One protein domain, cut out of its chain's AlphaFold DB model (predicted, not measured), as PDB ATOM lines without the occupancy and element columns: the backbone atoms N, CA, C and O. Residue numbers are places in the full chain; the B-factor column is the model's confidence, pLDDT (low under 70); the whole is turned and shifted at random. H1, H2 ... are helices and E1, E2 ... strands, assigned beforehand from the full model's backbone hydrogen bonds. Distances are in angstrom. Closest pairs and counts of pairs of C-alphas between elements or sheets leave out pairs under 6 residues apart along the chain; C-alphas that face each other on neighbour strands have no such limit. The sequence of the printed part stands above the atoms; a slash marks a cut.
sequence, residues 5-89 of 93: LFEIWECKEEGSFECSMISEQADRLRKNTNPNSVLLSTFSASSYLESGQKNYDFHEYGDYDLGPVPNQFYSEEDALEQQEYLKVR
ATOM      1  N   LEU A   5      29.533   8.795  43.207       97.69
ATOM      2  CA  LEU A   5      30.607   8.990  44.164       97.69
ATOM      3  C   LEU A   5      31.859   9.525  43.469       97.69
ATOM      4  O   LEU A   5      32.269   9.049  42.407       97.69
ATOM      5  N   PHE A   6      32.480  10.487  44.130       97.81
ATOM      6  CA  PHE A   6      33.720  11.137  43.752       97.81
ATOM      7  C   PHE A   6      34.722  11.029  44.886       97.81
ATOM      8  O   PHE A   6      34.354  10.907  46.059       97.81
ATOM      9  N   GLU A   7      35.989  11.121  44.518       97.00
ATOM     10  CA  GLU A   7      37.110  11.109  45.437       97.00
ATOM     11  C   GLU A   7      38.054  12.263  45.146       97.00
ATOM     12  O   GLU A   7      38.286  12.613  43.988       97.00
ATOM     13  N   ILE A   8      38.621  12.812  46.217       96.44
ATOM     14  CA  ILE A   8      39.720  13.768  46.167       96.44
ATOM     15  C   ILE A   8      40.966  13.065  46.686       96.44
ATOM     16  O   ILE A   8      40.991  12.611  47.831       96.44
ATOM     17  N   TRP A   9      41.996  12.999  45.855       95.25
ATOM     18  CA  TRP A   9      43.284  12.387  46.152       95.25
ATOM     19  C   TRP A   9      44.390  13.441  46.142       95.25
ATOM     20  O   TRP A   9      44.343  14.382  45.355       95.25
ATOM     21  N   GLU A  10      45.414  13.266  46.974       94.75
ATOM     22  CA  GLU A  10      46.589  14.143  47.027       94.75
ATOM     23  C   GLU A  10      47.876  13.337  46.865       94.75
ATOM     24  O   GLU A  10      48.102  12.354  47.569       94.75
ATOM     25  N   CYS A  11      48.756  13.787  45.971       90.88
ATOM     26  CA  CYS A  11      50.133  13.324  45.870       90.88
ATOM     27  C   CYS A  11      51.065  14.415  46.415       90.88
ATOM     28  O   CYS A  11      51.456  15.344  45.705       90.88
ATOM     29  N   LYS A  12      51.433  14.305  47.698       83.94
ATOM     30  CA  LYS A  12      52.242  15.325  48.395       83.94
ATOM     31  C   LYS A  12      53.615  15.552  47.773       83.94
ATOM     32  O   LYS A  12      54.126  16.665  47.830       83.94
ATOM     33  N   GLU A  13      54.213  14.507  47.205       83.62
ATOM     34  CA  GLU A  13      55.540  14.581  46.584       83.62
ATOM     35  C   GLU A  13      55.532  15.477  45.339       83.62
ATOM     36  O   GLU A  13      56.497  16.199  45.092       83.62
ATOM     37  N   GLU A  14      54.425  15.477  44.595       79.88
ATOM     38  CA  GLU A  14      54.259  16.260  43.369       79.88
ATOM     39  C   GLU A  14      53.487  17.568  43.589       79.88
ATOM     40  O   GLU A  14      53.378  18.383  42.673       79.88
ATOM     41  N   GLY A  15      52.946  17.784  44.795       81.56
ATOM     42  CA  GLY A  15      52.078  18.922  45.099       81.56
ATOM     43  C   GLY A  15      50.808  18.934  44.243       81.56
ATOM     44  O   GLY A  15      50.306  20.009  43.912       81.56
ATOM     45  N   SER A  16      50.325  17.755  43.842       85.56
ATOM     46  CA  SER A  16      49.170  17.599  42.961       85.56
ATOM     47  C   SER A  16      47.971  17.029  43.715       85.56
ATOM     48  O   SER A  16      48.110  16.223  44.638       85.56
ATOM     49  N   PHE A  17      46.779  17.454  43.307       89.25
ATOM     50  CA  PHE A  17      45.513  16.894  43.760       89.25
ATOM     51  C   PHE A  17      44.676  16.482  42.553       89.25
ATOM     52  O   PHE A  17      44.769  17.065  41.470       89.25
ATOM     53  N   GLU A  18      43.862  15.457  42.741       91.62
ATOM     54  CA  GLU A  18      42.962  14.915  41.735       91.62
ATOM     55  C   GLU A  18      41.567  14.832  42.340       91.62
ATOM     56  O   GLU A  18      41.409  14.287  43.427       91.62
ATOM     57  N   CYS A  19      40.560  15.330  41.629       94.88
ATOM     58  CA  CYS A  19      39.165  15.046  41.929       94.88
ATOM     59  C   CYS A  19      38.570  14.264  40.760       94.88
ATOM     60  O   CYS A  19      38.551  14.768  39.633       94.88
ATOM     61  N   SER A  20      38.079  13.053  41.008       94.75
ATOM     62  CA  SER A  20      37.510  12.209  39.957       94.75
ATOM     63  C   SER A  20      36.357  11.348  40.454       94.75
ATOM     64  O   SER A  20      36.212  11.057  41.640       94.75
ATOM     65  N   MET A  21      35.494  10.974  39.513       96.00
ATOM     66  CA  MET A  21      34.440   9.996  39.736       96.00
ATOM     67  C   MET A  21      35.065   8.619  39.955       96.00
ATOM     68  O   MET A  21      35.943   8.208  39.188       96.00
ATOM     69  N   ILE A  22      34.561   7.867  40.934       95.62
ATOM     70  CA  ILE A  22      35.013   6.492  41.156       95.62
ATOM     71  C   ILE A  22      34.669   5.652  39.922       95.62
ATOM     72  O   ILE A  22      33.498   5.480  39.586       95.62
ATOM     73  N   SER A  23      35.697   5.136  39.251       95.31
ATOM     74  CA  SER A  23      35.599   4.285  38.062       95.31
ATOM     75  C   SER A  23      36.870   3.453  37.901       95.31
ATOM     76  O   SER A  23      37.935   3.831  38.402       95.31
ATOM     77  N   GLU A  24      36.791   2.342  37.161       94.25
ATOM     78  CA  GLU A  24      37.963   1.506  36.863       94.25
ATOM     79  C   GLU A  24      39.056   2.313  36.153       94.25
ATOM     80  O   GLU A  24      40.244   2.202  36.467       94.25
ATOM     81  N   GLN A  25      38.655   3.164  35.207       93.56
ATOM     82  CA  GLN A  25      39.588   3.996  34.463       93.56
ATOM     83  C   GLN A  25      40.286   5.023  35.360       93.56
ATOM     84  O   GLN A  25      41.504   5.174  35.223       93.56
ATOM     85  N   ALA A  26      39.556   5.701  36.253       93.19
ATOM     86  CA  ALA A  26      40.140   6.669  37.181       93.19
ATOM     87  C   ALA A  26      41.135   5.989  38.129       93.19
ATOM     88  O   ALA A  26      42.288   6.407  38.204       93.19
ATOM     89  N   ASP A  27      40.755   4.866  38.747       93.38
ATOM     90  CA  ASP A  27      41.656   4.117  39.630       93.38
ATOM     91  C   ASP A  27      42.909   3.625  38.902       93.38
ATOM     92  O   ASP A  27      44.019   3.719  39.431       93.38
ATOM     93  N   ARG A  28      42.757   3.110  37.675       93.06
ATOM     94  CA  ARG A  28      43.893   2.674  36.857       93.06
ATOM     95  C   ARG A  28      44.818   3.842  36.523       93.06
ATOM     96  O   ARG A  28      46.034   3.686  36.594       93.06
ATOM     97  N   LEU A  29      44.263   4.993  36.136       91.81
ATOM     98  CA  LEU A  29      45.051   6.178  35.805       91.81
ATOM     99  C   LEU A  29      45.791   6.699  37.038       91.81
ATOM    100  O   LEU A  29      47.002   6.887  36.974       91.81
ATOM    101  N   ARG A  30      45.093   6.843  38.168       91.69
ATOM    102  CA  ARG A  30      45.677   7.271  39.439       91.69
ATOM    103  C   ARG A  30      46.819   6.356  39.867       91.69
ATOM    104  O   ARG A  30      47.907   6.848  40.133       91.69
ATOM    105  N   LYS A  31      46.623   5.032  39.868       90.50
ATOM    106  CA  LYS A  31      47.670   4.061  40.247       90.50
ATOM    107  C   LYS A  31      48.903   4.122  39.339       90.50
ATOM    108  O   LYS A  31      49.999   3.830  39.802       90.50
ATOM    109  N   ASN A  32      48.734   4.492  38.070       91.19
ATOM    110  CA  ASN A  32      49.842   4.603  37.121       91.19
ATOM    111  C   ASN A  32      50.571   5.950  37.201       91.19
ATOM    112  O   ASN A  32      51.791   5.978  37.062       91.19
ATOM    113  N   THR A  33      49.838   7.049  37.389       88.69
ATOM    114  CA  THR A  33      50.403   8.407  37.379       88.69
ATOM    115  C   THR A  33      50.857   8.846  38.767       88.69
ATOM    116  O   THR A  33      51.937   9.397  38.902       88.69
ATOM    117  N   ASN A  34      50.061   8.561  39.800       88.50
ATOM    118  CA  ASN A  34      50.284   8.966  41.188       88.50
ATOM    119  C   ASN A  34      50.098   7.773  42.148       88.50
ATOM    120  O   ASN A  34      49.161   7.762  42.950       88.50
ATOM    121  N   PRO A  35      50.970   6.747  42.100       88.38
ATOM    122  CA  PRO A  35      50.827   5.542  42.926       88.38
ATOM    123  C   PRO A  35      50.869   5.820  44.437       88.38
ATOM    124  O   PRO A  35      50.295   5.055  45.210       88.38
ATOM    125  N   ASN A  36      51.520   6.912  44.846       90.00
ATOM    126  CA  ASN A  36      51.666   7.327  46.243       90.00
ATOM    127  C   ASN A  36      50.557   8.285  46.710       90.00
ATOM    128  O   ASN A  36      50.655   8.826  47.814       90.00
ATOM    129  N   SER A  37      49.532   8.540  45.889       92.31
ATOM    130  CA  SER A  37      48.451   9.433  46.294       92.31
ATOM    131  C   SER A  37      47.644   8.860  47.455       92.31
ATOM    132  O   SER A  37      47.398   7.655  47.547       92.31
ATOM    133  N   VAL A  38      47.213   9.749  48.343       93.44
ATOM    134  CA  VAL A  38      46.377   9.425  49.498       93.44
ATOM    135  C   VAL A  38      44.980   9.991  49.304       93.44
ATOM    136  O   VAL A  38      44.819  11.093  48.783       93.44
ATOM    137  N   LEU A  39      43.969   9.228  49.715       94.19
ATOM    138  CA  LEU A  39      42.583   9.677  49.671       94.19
ATOM    139  C   LEU A  39      42.370  10.732  50.758       94.19
ATOM    140  O   LEU A  39      42.635  10.471  51.931       94.19
ATOM    141  N   LEU A  40      41.883  11.905  50.369       95.38
ATOM    142  CA  LEU A  40      41.562  12.995  51.284       95.38
ATOM    143  C   LEU A  40      40.072  13.065  51.615       95.38
ATOM    144  O   LEU A  40      39.712  13.344  52.758       95.38
ATOM    145  N   SER A  41      39.204  12.850  50.625       95.94
ATOM    146  CA  SER A  41      37.758  13.006  50.797       95.94
ATOM    147  C   SER A  41      36.965  12.198  49.779       95.94
ATOM    148  O   SER A  41      37.433  11.939  48.674       95.94
ATOM    149  N   THR A  42      35.739  11.844  50.155       96.81
ATOM    150  CA  THR A  42      34.737  11.192  49.305       96.81
ATOM    151  C   THR A  42      33.434  11.971  49.391       96.81
ATOM    152  O   THR A  42      33.008  12.317  50.497       96.81
ATOM    153  N   PHE A  43      32.755  12.195  48.271       97.62
ATOM    154  CA  PHE A  43      31.454  12.866  48.257       97.62
ATOM    155  C   PHE A  43      30.564  12.350  47.124       97.62
ATOM    156  O   PHE A  43      31.059  11.766  46.166       97.62
ATOM    157  N   SER A  44      29.250  12.562  47.222       97.62
ATOM    158  CA  SER A  44      28.319  12.321  46.113       97.62
ATOM    159  C   SER A  44      28.068  13.600  45.319       97.62
ATOM    160  O   SER A  44      28.136  14.693  45.881       97.62
ATOM    161  N   ALA A  45      27.752  13.497  44.033       97.88
ATOM    162  CA  ALA A  45      27.250  14.612  43.235       97.88
ATOM    163  C   ALA A  45      26.293  14.108  42.151       97.88
ATOM    164  O   ALA A  45      26.443  12.998  41.645       97.88
ATOM    165  N   SER A  46      25.327  14.943  41.777       97.62
ATOM    166  CA  SER A  46      24.315  14.646  40.756       97.62
ATOM    167  C   SER A  46      24.586  15.319  39.405       97.62
ATOM    168  O   SER A  46      23.895  15.055  38.417       97.62
ATOM    169  N   SER A  47      25.587  16.204  39.347       96.88
ATOM    170  CA  SER A  47      25.946  16.940  38.137       96.88
ATOM    171  C   SER A  47      27.391  17.430  38.118       96.88
ATOM    172  O   SER A  47      28.058  17.486  39.153       96.88
ATOM    173  N   TYR A  48      27.841  17.862  36.941       94.81
ATOM    174  CA  TYR A  48      29.164  18.444  36.726       94.81
ATOM    175  C   TYR A  48      29.357  19.707  37.567       94.81
ATOM    176  O   TYR A  48      30.375  19.827  38.244       94.81
ATOM    177  N   LEU A  49      28.364  20.606  37.592       96.69
ATOM    178  CA  LEU A  49      28.405  21.811  38.425       96.69
ATOM    179  C   LEU A  49      28.582  21.457  39.900       96.69
ATOM    180  O   LEU A  49      29.428  22.026  40.576       96.69
ATOM    181  N   GLU A  50      27.784  20.508  40.392       97.56
ATOM    182  CA  GLU A  50      27.808  20.120  41.799       97.56
ATOM    183  C   GLU A  50      29.129  19.443  42.180       97.56
ATOM    184  O   GLU A  50      29.690  19.752  43.228       97.56
ATOM    185  N   SER A  51      29.651  18.555  41.327       97.19
ATOM    186  CA  SER A  51      30.945  17.906  41.571       97.19
ATOM    187  C   SER A  51      32.097  18.919  41.592       97.19
ATOM    188  O   SER A  51      32.941  18.872  42.486       97.19
ATOM    189  N   GLY A  52      32.086  19.886  40.666       96.50
ATOM    190  CA  GLY A  52      33.060  20.971  40.616       96.50
ATOM    191  C   GLY A  52      32.968  21.893  41.830       96.50
ATOM    192  O   GLY A  52      33.994  22.184  42.442       96.50
ATOM    193  N   GLN A  53      31.753  22.272  42.239       97.69
ATOM    194  CA  GLN A  53      31.544  23.095  43.431       97.69
ATOM    195  C   GLN A  53      32.015  22.380  44.698       97.69
ATOM    196  O   GLN A  53      32.766  22.963  45.467       97.69
ATOM    197  N   LYS A  54      31.670  21.102  44.893       98.00
ATOM    198  CA  LYS A  54      32.123  20.328  46.064       98.00
ATOM    199  C   LYS A  54      33.647  20.205  46.126       98.00
ATOM    200  O   LYS A  54      34.226  20.268  47.210       98.00
ATOM    201  N   ASN A  55      34.308  20.080  44.975       97.19
ATOM    202  CA  ASN A  55      35.765  20.117  44.904       97.19
ATOM    203  C   ASN A  55      36.336  21.506  45.253       97.19
ATOM    204  O   ASN A  55      37.336  21.593  45.963       97.19
ATOM    205  N   TYR A  56      35.715  22.587  44.776       97.31
ATOM    206  CA  TYR A  56      36.116  23.959  45.107       97.31
ATOM    207  C   TYR A  56      35.910  24.282  46.586       97.31
ATOM    208  O   TYR A  56      36.797  24.873  47.194       97.31
ATOM    209  N   ASP A  57      34.796  23.844  47.169       97.81
ATOM    210  CA  ASP A  57      34.499  23.991  48.592       97.81
ATOM    211  C   ASP A  57      35.552  23.274  49.442       97.81
ATOM    212  O   ASP A  57      36.040  23.835  50.421       97.81
ATOM    213  N   PHE A  58      35.957  22.060  49.044       96.50
ATOM    214  CA  PHE A  58      37.008  21.310  49.739       96.50
ATOM    215  C   PHE A  58      38.359  22.044  49.744       96.50
ATOM    216  O   PHE A  58      39.088  21.975  50.730       96.50
ATOM    217  N   HIS A  59      38.687  22.752  48.659       94.81
ATOM    218  CA  HIS A  59      39.946  23.488  48.515       94.81
ATOM    219  C   HIS A  59      39.844  24.984  48.860       94.81
ATOM    220  O   HIS A  59      40.828  25.709  48.718       94.81
ATOM    221  N   GLU A  60      38.670  25.456  49.290       95.62
ATOM    222  CA  GLU A  60      38.379  26.869  49.567       95.62
ATOM    223  C   GLU A  60      38.644  27.809  48.367       95.62
ATOM    224  O   GLU A  60      39.052  28.960  48.525       95.62
ATOM    225  N   TYR A  61      38.395  27.336  47.140       95.00
ATOM    226  CA  TYR A  61      38.610  28.109  45.905       95.00
ATOM    227  C   TYR A  61      37.484  29.103  45.577       95.00
ATOM    228  O   TYR A  61      37.632  29.915  44.663       95.00
ATOM    229  N   GLY A  62      36.388  29.080  46.339       96.12
ATOM    230  CA  GLY A  62      35.209  29.918  46.118       96.12
ATOM    231  C   GLY A  62      34.199  29.268  45.174       96.12
ATOM    232  O   GLY A  62      34.035  28.050  45.170       96.12
ATOM    233  N   ASP A  63      33.504  30.077  44.381       96.81
ATOM    234  CA  ASP A  63      32.451  29.583  43.491       96.81
ATOM    235  C   ASP A  63      33.045  28.942  42.230       96.81
ATOM    236  O   ASP A  63      33.892  29.524  41.544       96.81
ATOM    237  N   TYR A  64      32.586  27.733  41.912       95.31
ATOM    238  CA  TYR A  64      32.952  27.037  40.689       95.31
ATOM    239  C   TYR A  64      32.138  27.572  39.509       95.31
ATOM    240  O   TYR A  64      30.909  27.489  39.487       95.31
ATOM    241  N   ASP A  65      32.834  28.092  38.496       93.88
ATOM    242  CA  ASP A  65      32.223  28.570  37.258       93.88
ATOM    243  C   ASP A  65      32.388  27.533  36.136       93.88
ATOM    244  O   ASP A  65      33.497  27.257  35.674       93.88
ATOM    245  N   LEU A  66      31.266  26.975  35.670       89.75
ATOM    246  CA  LEU A  66      31.214  26.101  34.489       89.75
ATOM    247  C   LEU A  66      31.450  26.857  33.169       89.75
ATOM    248  O   LEU A  66      31.606  26.237  32.110       89.75
ATOM    249  N   GLY A  67      31.442  28.189  33.196       92.00
ATOM    250  CA  GLY A  67      31.498  29.030  32.014       92.00
ATOM    251  C   GLY A  67      30.230  28.898  31.157       92.00
ATOM    252  O   GLY A  67      29.132  28.690  31.674       92.00
ATOM    253  N   PRO A  68      30.329  29.017  29.818       93.12
ATOM    254  CA  PRO A  68      29.161  29.034  28.931       93.12
ATOM    255  C   PRO A  68      28.537  27.646  28.681       93.12
ATOM    256  O   PRO A  68      27.655  27.516  27.829       93.12
ATOM    257  N   VAL A  69      29.014  26.597  29.356       91.25
ATOM    258  CA  VAL A  69      28.584  25.212  29.131       91.25
ATOM    259  C   VAL A  69      27.368  24.899  30.013       91.25
ATOM    260  O   VAL A  69      27.381  25.217  31.202       91.25
ATOM    261  N   PRO A  70      26.306  24.269  29.475       92.12
ATOM    262  CA  PRO A  70      25.180  23.851  30.301       92.12
ATOM    263  C   PRO A  70      25.613  22.788  31.312       92.12
ATOM    264  O   PRO A  70      26.409  21.903  30.995       92.12
ATOM    265  N   ASN A  71      25.034  22.839  32.511       94.94
ATOM    266  CA  ASN A  71      25.270  21.810  33.514       94.94
ATOM    267  C   ASN A  71      24.823  20.435  32.991       94.94
ATOM    268  O   ASN A  71      23.686  20.274  32.537       94.94
ATOM    269  N   GLN A  72      25.717  19.452  33.075       94.44
ATOM    270  CA  GLN A  72      25.442  18.066  32.716       94.44
ATOM    271  C   GLN A  72      25.115  17.271  33.974       94.44
ATOM    272  O   GLN A  72      25.867  17.293  34.947       94.44
ATOM    273  N   PHE A  73      23.984  16.575  33.949       96.88
ATOM    274  CA  PHE A  73      23.539  15.719  35.041       96.88
ATOM    275  C   PHE A  73      23.907  14.272  34.765       96.88
ATOM    276  O   PHE A  73      23.829  13.828  33.619       96.88
ATOM    277  N   TYR A  74      24.251  13.545  35.821       96.56
ATOM    278  CA  TYR A  74      24.574  12.132  35.708       96.56
ATOM    279  C   TYR A  74      23.317  11.297  35.480       96.56
ATOM    280  O   TYR A  74      22.246  11.534  36.063       96.56
ATOM    281  N   SER A  75      23.456  10.326  34.589       97.06
ATOM    282  CA  SER A  75      22.404   9.398  34.219       97.06
ATOM    283  C   SER A  75      22.355   8.205  35.177       97.06
ATOM    284  O   SER A  75      23.302   7.910  35.902       97.06
ATOM    285  N   GLU A  76      21.235   7.485  35.166       97.31
ATOM    286  CA  GLU A  76      21.120   6.211  35.891       97.31
ATOM    287  C   GLU A  76      22.074   5.141  35.325       97.31
ATOM    288  O   GLU A  76      22.460   4.228  36.049       97.31
ATOM    289  N   GLU A  77      22.472   5.254  34.051       96.38
ATOM    290  CA  GLU A  77      23.461   4.366  33.425       96.38
ATOM    291  C   GLU A  77      24.849   4.572  34.043       96.38
ATOM    292  O   GLU A  77      25.479   3.594  34.443       96.38
ATOM    293  N   ASP A  78      25.264   5.830  34.238       95.12
ATOM    294  CA  ASP A  78      26.527   6.158  34.915       95.12
ATOM    295  C   ASP A  78      26.556   5.589  36.345       95.12
ATOM    296  O   ASP A  78      27.562   5.040  36.805       95.12
ATOM    297  N   ALA A  79      25.430   5.683  37.061       95.94
ATOM    298  CA  ALA A  79      25.324   5.168  38.423       95.94
ATOM    299  C   ALA A  79      25.340   3.643  38.470       95.94
ATOM    300  O   ALA A  79      25.956   3.070  39.369       95.94
ATOM    301  N   LEU A  80      24.702   2.982  37.503       96.25
ATOM    302  CA  LEU A  80      24.766   1.532  37.369       96.25
ATOM    303  C   LEU A  80      26.208   1.076  37.108       96.25
ATOM    304  O   LEU A  80      26.683   0.165  37.784       96.25
ATOM    305  N   GLU A  81      26.919   1.724  36.180       96.00
ATOM    306  CA  GLU A  81      28.316   1.402  35.869       96.00
ATOM    307  C   GLU A  81      29.205   1.541  37.111       96.00
ATOM    308  O   GLU A  81      29.943   0.615  37.467       96.00
ATOM    309  N   GLN A  82      29.081   2.659  37.828       96.38
ATOM    310  CA  GLN A  82      29.832   2.871  39.059       96.38
ATOM    311  C   GLN A  82      29.477   1.833  40.134       96.38
ATOM    312  O   GLN A  82      30.370   1.319  40.810       96.38
ATOM    313  N   GLN A  83      28.197   1.488  40.296       95.75
ATOM    314  CA  GLN A  83      27.770   0.462  41.249       95.75
ATOM    315  C   GLN A  83      28.350  -0.915  40.919       95.75
ATOM    316  O   GLN A  83      28.780  -1.618  41.835       95.75
ATOM    317  N   GLU A  84      28.387  -1.315  39.646       95.75
ATOM    318  CA  GLU A  84      29.022  -2.574  39.244       95.75
ATOM    319  C   GLU A  84      30.523  -2.563  39.539       95.75
ATOM    320  O   GLU A  84      31.051  -3.535  40.085       95.75
ATOM    321  N   TYR A  85      31.204  -1.445  39.273       95.56
ATOM    322  CA  TYR A  85      32.620  -1.313  39.594       95.56
ATOM    323  C   TYR A  85      32.892  -1.396  41.105       95.56
ATOM    324  O   TYR A  85      33.787  -2.121  41.548       95.56
ATOM    325  N   LEU A  86      32.084  -0.723  41.927       94.19
ATOM    326  CA  LEU A  86      32.230  -0.732  43.386       94.19
ATOM    327  C   LEU A  86      32.114  -2.138  43.997       94.19
ATOM    328  O   LEU A  86      32.746  -2.405  45.017       94.19
ATOM    329  N   LYS A  87      31.373  -3.068  43.375       94.00
ATOM    330  CA  LYS A  87      31.277  -4.467  43.844       94.00
ATOM    331  C   LYS A  87      32.597  -5.230  43.740       94.00
ATOM    332  O   LYS A  87      32.802  -6.186  44.488       94.00
ATOM    333  N   VAL A  88      33.464  -4.851  42.799       93.00
ATOM    334  CA  VAL A  88      34.746  -5.526  42.529       93.00
ATOM    335  C   VAL A  88      35.958  -4.707  42.975       93.00
ATOM    336  O   VAL A  88      37.077  -5.223  42.991       93.00
ATOM    337  N   ARG A  89      35.751  -3.445  43.368       90.31
ATOM    338  CA  ARG A  89      36.804  -2.553  43.851       90.31
ATOM    339  C   ARG A  89      37.340  -3.040  45.199       90.31
ATOM    340  O   ARG A  89      36.646  -3.045  46.210       90.31
TER     341      ARG A  89
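AT A GLANCE: This is residues 5 to 89 of the 93 residues of an uncharacterized protein of Litoreibacter ascidiaceicola (UniProt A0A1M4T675). A three-stranded antiparallel sheet stands between two helices, H1 over one face and H2 over the other, while a third helix, H3, lies beyond the end where E1 begins and E2 ends. H3 is reached by a long loop, residues 60 to 75, which runs round the outside. The printed part has 85 residues, with named elements in the order E1, E2, H1, E3, H2, H3; the sheet's order is E2, E1, E3, and the class is mixed, helices and strands. The whole is compact, with a radius of gyration of the C-alphas of 13.5 A and spans of 34 by 32 by 18 A.

IN THESE COORDINATES: E1, residues 5 to 11, begins at C-alpha 5 (30.607, 8.990, 44.164) and is 20.1 A long. E2, residues 16 to 21, measures 16.9 A, and H1, residues 24 to 33, 14.2 A. E3, residues 38 to 45, measures 20.8 A, and H2, residues 48 to 59, 16.8 A. H3, residues 76 to 88, measures 19.2 A and ends at C-alpha 88 (34.746, -5.526, 42.529).

HOW THE PARTS SIT: E1 and E2 form a hairpin, with N 9 and O 18 2.8 A apart. E1 and E3 are antiparallel, with N 6 and O 43 2.8 A apart. E2, H1 and E3 make a split strand-helix-strand unit, two strands running the same way with E1 between them; its crossover is right-handed. H1 is on the sheet at a height of 10.1 A, along E2; their closest C-alphas, Ser 20 and Ala 26, are 6.7 A apart. H2 is on the opposite face at 9.0 A, slantwise at 39 degrees to E1 on the local plane; the closest C-alphas of H2 and E3, Ser 51 and Ala 45, are 5.2 A apart. H3 only grazes the sheet with residues 79 to 86. H1 and H3 are close but not clearly touching, C-alphas 24 and 85 being 6.6 A apart; H1 and H2 are apart. Each O i to N i+4 pair is within hydrogen-bond range in H1 and H2, and 8 of 9 in H3.

THE WHOLE: The C-alphas farthest apart, Pro 68 and Val 88, are 37.6 A apart. The printed part has no cut; the link from H2 to H3 is long and the others are tight. Mean pLDDT of the printed part is 94.0, and no printed residue is under 70.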